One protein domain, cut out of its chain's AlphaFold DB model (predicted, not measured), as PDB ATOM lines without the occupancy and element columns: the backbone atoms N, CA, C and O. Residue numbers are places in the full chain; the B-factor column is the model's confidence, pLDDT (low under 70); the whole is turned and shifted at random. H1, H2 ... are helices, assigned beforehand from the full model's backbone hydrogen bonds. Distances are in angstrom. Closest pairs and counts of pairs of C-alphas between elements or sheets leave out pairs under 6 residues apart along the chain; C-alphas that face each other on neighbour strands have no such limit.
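Overview. This is residues 52 to 87 and 190 to 206 of the 286 residues of the protein "Hypothetical protein" of Rotaria sp. Silwood1 (UniProt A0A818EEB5). Two separate helices, H1 and H2, stand at opposite ends of an open, loosely built arch. A long stretch without a named element, residues 66 to 87, folds back after H1 and then crosses towards H2. The printed part has 53 residues with two named helices, H1 then H2, and no named strand; it is all helix by class, though under half of its residues are in named elements. It is only just loose, close to compact, with a radius of gyration of the C-alphas of 12.3 A and spans of 31 by 25 by 21 A.

Along the chain. H1, residues 52 to 65, begins at C-alpha 52 (189.236, 194.987, 117.001) and measures 19.9 A. H2, residues 193 to 204, measures 16.5 A and ends at C-alpha 204 (191.251, 217.754, 123.565).

Arrangement. H1 and H2 are apart, with no C-alpha of the one within 8 A of the other. In both, every O i to N i+4 pair is within hydrogen-bond range.

Size, cuts and confidence. The C-alphas farthest apart, those of Gln 66 and Ser 194, are 31.8 A apart. Residues 88 to 189 are not printed; C-alphas 87 and 190 are 20.3 A apart across the cut. Residues 75 to 87 have pLDDT under 70.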
ATOM      1  N   ILE A  52     190.390 194.943 116.094       83.19
ATOM      2  CA  ILE A  52     189.236 194.987 117.001       83.19
ATOM      3  C   ILE A  52     188.642 196.397 117.158       83.19
ATOM      4  O   ILE A  52     187.428 196.546 117.278       83.19
ATOM      5  N   GLN A  53     189.470 197.446 117.123       79.69
ATOM      6  CA  GLN A  53     189.004 198.835 117.186       79.69
ATOM      7  C   GLN A  53     188.295 199.227 115.890       79.69
ATOM      8  O   GLN A  53     187.259 199.889 115.933       79.69
ATOM      9  N   ILE A  54     188.811 198.781 114.742       80.94
ATOM     10  CA  ILE A  54     188.169 198.993 113.440       80.94
ATOM     11  C   ILE A  54     186.807 198.291 113.406       80.94
ATOM     12  O   ILE A  54     185.813 198.889 112.997       80.94
ATOM     13  N   ASP A  55     186.740 197.042 113.863       83.06
ATOM     14  CA  ASP A  55     185.507 196.248 113.855       83.06
ATOM     15  C   ASP A  55     184.453 196.814 114.817       83.06
ATOM     16  O   ASP A  55     183.269 196.895 114.466       83.06
ATOM     17  N   PHE A  56     184.885 197.303 115.983       84.94
ATOM     18  CA  PHE A  56     184.036 198.059 116.900       84.94
ATOM     19  C   PHE A  56     183.470 199.317 116.228       84.94
ATOM     20  O   PHE A  56     182.254 199.516 116.226       84.94
ATOM     21  N   MET A  57     184.322 200.139 115.603       82.19
ATOM     22  CA  MET A  57     183.893 201.382 114.951       82.19
ATOM     23  C   MET A  57     182.933 201.114 113.788       82.19
ATOM     24  O   MET A  57     181.884 201.747 113.708       82.19
ATOM     25  N   ARG A  58     183.213 200.122 112.935       84.25
ATOM     26  CA  ARG A  58     182.289 199.692 111.869       84.25
ATOM     27  C   ARG A  58     180.906 199.346 112.422       84.25
ATOM     28  O   ARG A  58     179.891 199.800 111.893       84.25
ATOM     29  N   SER A  59     180.873 198.562 113.498       86.44
ATOM     30  CA  SER A  59     179.629 198.117 114.130       86.44
ATOM     31  C   SER A  59     178.863 199.286 114.758       86.44
ATOM     32  O   SER A  59     177.641 199.382 114.603       86.44
ATOM     33  N   LEU A  60     179.576 200.215 115.401       85.19
ATOM     34  CA  LEU A  60     179.015 201.430 115.986       85.19
ATOM     35  C   LEU A  60     178.369 202.322 114.916       85.19
ATOM     36  O   LEU A  60     177.177 202.609 115.002       85.19
ATOM     37  N   TYR A  61     179.116 202.711 113.879       82.62
ATOM     38  CA  TYR A  61     178.606 203.601 112.827       82.62
ATOM     39  C   TYR A  61     177.434 202.989 112.061       82.62
ATOM     40  O   TYR A  61     176.438 203.675 111.837       82.62
ATOM     41  N   SER A  62     177.500 201.695 111.730       85.25
ATOM     42  CA  SER A  62     176.392 200.982 111.081       85.25
ATOM     43  C   SER A  62     175.117 201.012 111.935       85.25
ATOM     44  O   SER A  62     174.022 201.249 111.426       85.25
ATOM     45  N   THR A  63     175.252 200.854 113.255       86.88
ATOM     46  CA  THR A  63     174.122 200.914 114.193       86.88
ATOM     47  C   THR A  63     173.495 202.306 114.244       86.88
ATOM     48  O   THR A  63     172.270 202.434 114.161       86.88
ATOM     49  N   ILE A  64     174.323 203.354 114.323       83.56
ATOM     50  CA  ILE A  64     173.849 204.743 114.355       83.56
ATOM     51  C   ILE A  64     173.182 205.106 113.015       83.56
ATOM     52  O   ILE A  64     172.088 205.669 113.011       83.56
ATOM     53  N   GLN A  65     173.777 204.729 111.878       81.06
ATOM     54  CA  GLN A  65     173.209 204.953 110.539       81.06
ATOM     55  C   GLN A  65     171.843 204.283 110.369       81.06
ATOM     56  O   GLN A  65     170.922 204.874 109.806       81.06
ATOM     57  N   GLN A  66     171.688 203.071 110.904       84.31
ATOM     58  CA  GLN A  66     170.418 202.345 110.906       84.31
ATOM     59  C   GLN A  66     169.418 202.866 111.948       84.31
ATOM     60  O   GLN A  66     168.295 202.367 111.996       84.31
ATOM     61  N   ARG A  67     169.804 203.849 112.776       83.88
ATOM     62  CA  ARG A  67     169.010 204.391 113.891       83.88
ATOM     63  C   ARG A  67     168.550 203.321 114.877       83.88
ATOM     64  O   ARG A  67     167.417 203.341 115.352       83.88
ATOM     65  N   LYS A  68     169.434 202.368 115.161       87.69
ATOM     66  CA  LYS A  68     169.180 201.269 116.093       87.69
ATOM     67  C   LYS A  68     169.904 201.492 117.413       87.69
ATOM     68  O   LYS A  68     170.837 202.285 117.512       87.69
ATOM     69  N   HIS A  69     169.478 200.743 118.421       91.62
ATOM     70  CA  HIS A  69     170.221 200.587 119.663       91.62
ATOM     71  C   HIS A  69     171.274 199.490 119.473       91.62
ATOM     72  O   HIS A  69     170.984 198.457 118.870       91.62
ATOM     73  N   GLY A  70     172.485 199.711 119.981       89.50
ATOM     74  CA  GLY A  70     173.565 198.726 119.962       89.50
ATOM     75  C   GLY A  70     174.139 198.540 121.355       89.50
ATOM     76  O   GLY A  70     174.368 199.516 122.069       89.50
ATOM     77  N   ILE A  71     174.362 197.285 121.732       92.94
ATOM     78  CA  ILE A  71     175.092 196.917 122.943       92.94
ATOM     79  C   ILE A  71     176.464 196.451 122.482       92.94
ATOM     80  O   ILE A  71     176.566 195.508 121.699       92.94
ATOM     81  N   PHE A  72     177.506 197.134 122.943       86.94
ATOM     82  CA  PHE A  72     178.877 196.848 122.547       86.94
ATOM     83  C   PHE A  72     179.709 196.509 123.772       86.94
ATOM     84  O   PHE A  72     179.688 197.234 124.767       86.94
ATOM     85  N   GLU A  73     180.474 195.431 123.669       83.81
ATOM     86  CA  GLU A  73     181.516 195.101 124.626       83.81
ATOM     87  C   GLU A  73     182.860 195.525 124.036       83.81
ATOM     88  O   GLU A  73     183.248 195.090 122.951       83.81
ATOM     89  N   SER A  74     183.572 196.402 124.736       75.00
ATOM     90  CA  SER A  74     184.981 196.661 124.454       75.00
ATOM     91  C   SER A  74     185.826 195.764 125.358       75.00
ATOM     92  O   SER A  74     185.517 195.708 126.551       75.00
ATOM     93  N   PRO A  75     186.900 195.115 124.866       62.62
ATOM     94  CA  PRO A  75     187.792 194.334 125.715       62.62
ATOM     95  C   PRO A  75     188.301 195.210 126.867       62.62
ATOM     96  O   PRO A  75     188.986 196.216 126.672       62.62
ATOM     97  N   THR A  76     187.874 194.852 128.075       58.72
ATOM     98  CA  THR A  76     188.041 195.647 129.293       58.72
ATOM     99  C   THR A  76     189.507 195.588 129.720       58.72
ATOM    100  O   THR A  76     189.917 194.637 130.378       58.72
ATOM    101  N   GLY A  77     190.320 196.564 129.300       45.38
ATOM    102  CA  GLY A  77     191.743 196.597 129.666       45.38
ATOM    103  C   GLY A  77     192.700 197.350 128.740       45.38
ATOM    104  O   GLY A  77     193.902 197.253 128.941       45.38
ATOM    105  N   THR A  78     192.227 198.105 127.746       42.47
ATOM    106  CA  THR A  78     193.059 199.164 127.149       42.47
ATOM    107  C   THR A  78     192.693 200.468 127.831       42.47
ATOM    108  O   THR A  78     191.630 201.043 127.619       42.47
ATOM    109  N   GLU A  79     193.549 200.843 128.766       38.97
ATOM    110  CA  GLU A  79     193.524 202.090 129.508       38.97
ATOM    111  C   GLU A  79     193.281 203.257 128.533       38.97
ATOM    112  O   GLU A  79     193.959 203.369 127.514       38.97
ATOM    113  N   GLU A  80     192.290 204.096 128.855       43.66
ATOM    114  CA  GLU A  80     191.762 205.205 128.044       43.66
ATOM    115  C   GLU A  80     190.800 204.773 126.919       43.66
ATOM    116  O   GLU A  80     191.187 204.236 125.883       43.66
ATOM    117  N   LEU A  81     189.512 205.109 127.091       43.28
ATOM    118  CA  LEU A  81     188.516 205.198 126.018       43.28
ATOM    119  C   LEU A  81     188.975 206.253 124.987       43.28
ATOM    120  O   LEU A  81     188.439 207.353 124.905       43.28
ATOM    121  N   LYS A  82     189.965 205.908 124.162       45.06
ATOM    122  CA  LYS A  82     190.392 206.644 122.962       45.06
ATOM    123  C   LYS A  82     189.427 206.405 121.803       45.06
ATOM    124  O   LYS A  82     189.833 206.253 120.655       45.06
ATOM    125  N   VAL A  83     188.126 206.384 122.087       43.09
ATOM    126  CA  VAL A  83     187.110 206.482 121.038       43.09
ATOM    127  C   VAL A  83     186.982 207.967 120.728       43.09
ATOM    128  O   VAL A  83     186.131 208.678 121.259       43.09
ATOM    129  N   LYS A  84     187.938 208.453 119.936       45.16
ATOM    130  CA  LYS A  84     187.920 209.808 119.399       45.16
ATOM    131  C   LYS A  84     186.718 209.911 118.463       45.16
ATOM    132  O   LYS A  84     186.602 209.163 117.499       45.16
ATOM    133  N   ILE A  85     185.786 210.779 118.842       42.16
ATOM    134  CA  ILE A  85     184.571 211.069 118.087       42.16
ATOM    135  C   ILE A  85     184.986 211.803 116.813       42.16
ATOM    136  O   ILE A  85     185.515 212.909 116.894       42.16
ATOM    137  N   ASP A  86     184.715 211.194 115.662       46.25
ATOM    138  CA  ASP A  86     184.789 211.861 114.367       46.25
ATOM    139  C   ASP A  86     183.384 212.390 114.028       46.25
ATOM    140  O   ASP A  86     182.438 211.623 113.849       46.25
ATOM    141  N   LEU A  87     183.236 213.711 113.947       43.78
ATOM    142  CA  LEU A  87     182.164 214.362 113.192       43.78
ATOM    143  C   LEU A  87     182.859 215.071 112.021       43.78
ATOM    144  O   LEU A  87     183.788 215.844 112.229       43.78
ATOM    145  N   THR A 190     178.484 208.883 131.533       86.19
ATOM    146  CA  THR A 190     179.457 208.120 132.324       86.19
ATOM    147  C   THR A 190     178.931 207.854 133.732       86.19
ATOM    148  O   THR A 190     177.978 208.485 134.189       86.19
ATOM    149  N   ARG A 191     179.561 206.914 134.451       83.38
ATOM    150  CA  ARG A 191     179.215 206.623 135.851       83.38
ATOM    151  C   ARG A 191     179.819 207.636 136.824       83.38
ATOM    152  O   ARG A 191     179.236 207.877 137.875       83.38
ATOM    153  N   THR A 192     180.986 208.207 136.514       84.06
ATOM    154  CA  THR A 192     181.698 209.131 137.416       84.06
ATOM    155  C   THR A 192     182.182 210.393 136.706       84.06
ATOM    156  O   THR A 192     182.452 210.388 135.504       84.06
ATOM    157  N   HIS A 193     182.350 211.485 137.466       81.25
ATOM    158  CA  HIS A 193     182.897 212.744 136.943       81.25
ATOM    159  C   HIS A 193     184.359 212.599 136.496       81.25
ATOM    160  O   HIS A 193     184.761 213.220 135.521       81.25
ATOM    161  N   SER A 194     185.146 211.730 137.140       84.88
ATOM    162  CA  SER A 194     186.524 211.457 136.713       84.88
ATOM    163  C   SER A 194     186.587 210.868 135.299       84.88
ATOM    164  O   SER A 194     187.477 211.226 134.536       84.88
ATOM    165  N   GLN A 195     185.615 210.028 134.915       85.44
ATOM    166  CA  GLN A 195     185.498 209.523 133.540       85.44
ATOM    167  C   GLN A 195     185.156 210.641 132.545       85.44
ATOM    168  O   GLN A 195     185.651 210.622 131.423       85.44
ATOM    169  N   ILE A 196     184.348 211.630 132.954       84.69
ATOM    170  CA  ILE A 196     184.058 212.815 132.128       84.69
ATOM    171  C   ILE A 196     185.348 213.603 131.907       84.69
ATOM    172  O   ILE A 196     185.689 213.899 130.770       84.69
ATOM    173  N   SER A 197     186.100 213.896 132.972       83.69
ATOM    174  CA  SER A 197     187.373 214.614 132.870       83.69
ATOM    175  C   SER A 197     188.377 213.889 131.965       83.69
ATOM    176  O   SER A 197     189.005 214.528 131.125       83.69
ATOM    177  N   GLN A 198     188.484 212.559 132.079       84.25
ATOM    178  CA  GLN A 198     189.310 211.739 131.183       84.25
ATOM    179  C   GLN A 198     188.851 211.853 129.728       84.25
ATOM    180  O   GLN A 198     189.661 212.129 128.850       84.25
ATOM    181  N   PHE A 199     187.549 211.705 129.475       84.69
ATOM    182  CA  PHE A 199     186.976 211.829 128.137       84.69
ATOM    183  C   PHE A 199     187.239 213.206 127.516       84.69
ATOM    184  O   PHE A 199     187.656 213.285 126.366       84.69
ATOM    185  N   ILE A 200     187.067 214.293 128.273       83.88
ATOM    186  CA  ILE A 200     187.378 215.648 127.797       83.88
ATOM    187  C   ILE A 200     188.863 215.770 127.447       83.88
ATOM    188  O   ILE A 200     189.191 216.318 126.397       83.88
ATOM    189  N   GLY A 201     189.753 215.225 128.282       82.88
ATOM    190  CA  GLY A 201     191.187 215.173 127.994       82.88
ATOM    191  C   GLY A 201     191.508 214.401 126.710       82.88
ATOM    192  O   GLY A 201     192.364 214.822 125.937       82.88
ATOM    193  N   GLU A 202     190.790 213.313 126.423       80.31
ATOM    194  CA  GLU A 202     190.939 212.580 125.159       80.31
ATOM    195  C   GLU A 202     190.392 213.354 123.956       80.31
ATOM    196  O   GLU A 202     191.026 213.366 122.897       80.31
ATOM    197  N   VAL A 203     189.264 214.053 124.116       81.25
ATOM    198  CA  VAL A 203     188.680 214.918 123.077       81.25
ATOM    199  C   VAL A 203     189.610 216.088 122.749       81.25
ATOM    200  O   VAL A 203     189.806 216.393 121.573       81.25
ATOM    201  N   GLN A 204     190.253 216.691 123.751       80.88
ATOM    202  CA  GLN A 204     191.251 217.754 123.565       80.88
ATOM    203  C   GLN A 204     192.444 217.312 122.717       80.88
ATOM    204  O   GLN A 204     193.003 218.109 121.975       80.88
ATOM    205  N   LYS A 205     192.830 216.035 122.798       78.88
ATOM    206  CA  LYS A 205     193.923 215.473 121.994       78.88
ATOM    207  C   LYS A 205     193.507 215.211 120.541       78.88
ATOM    208  O   LYS A 205     194.311 214.671 119.778       78.88
ATOM    209  N   THR A 206     192.248 215.430 120.162       73.56
ATOM    210  CA  THR A 206     191.755 215.195 118.794       73.56
ATOM    211  C   THR A 206     192.006 216.402 117.896       73.56
ATOM    212  O   THR A 206     192.024 217.536 118.358       73.56
TER     213      THR A 206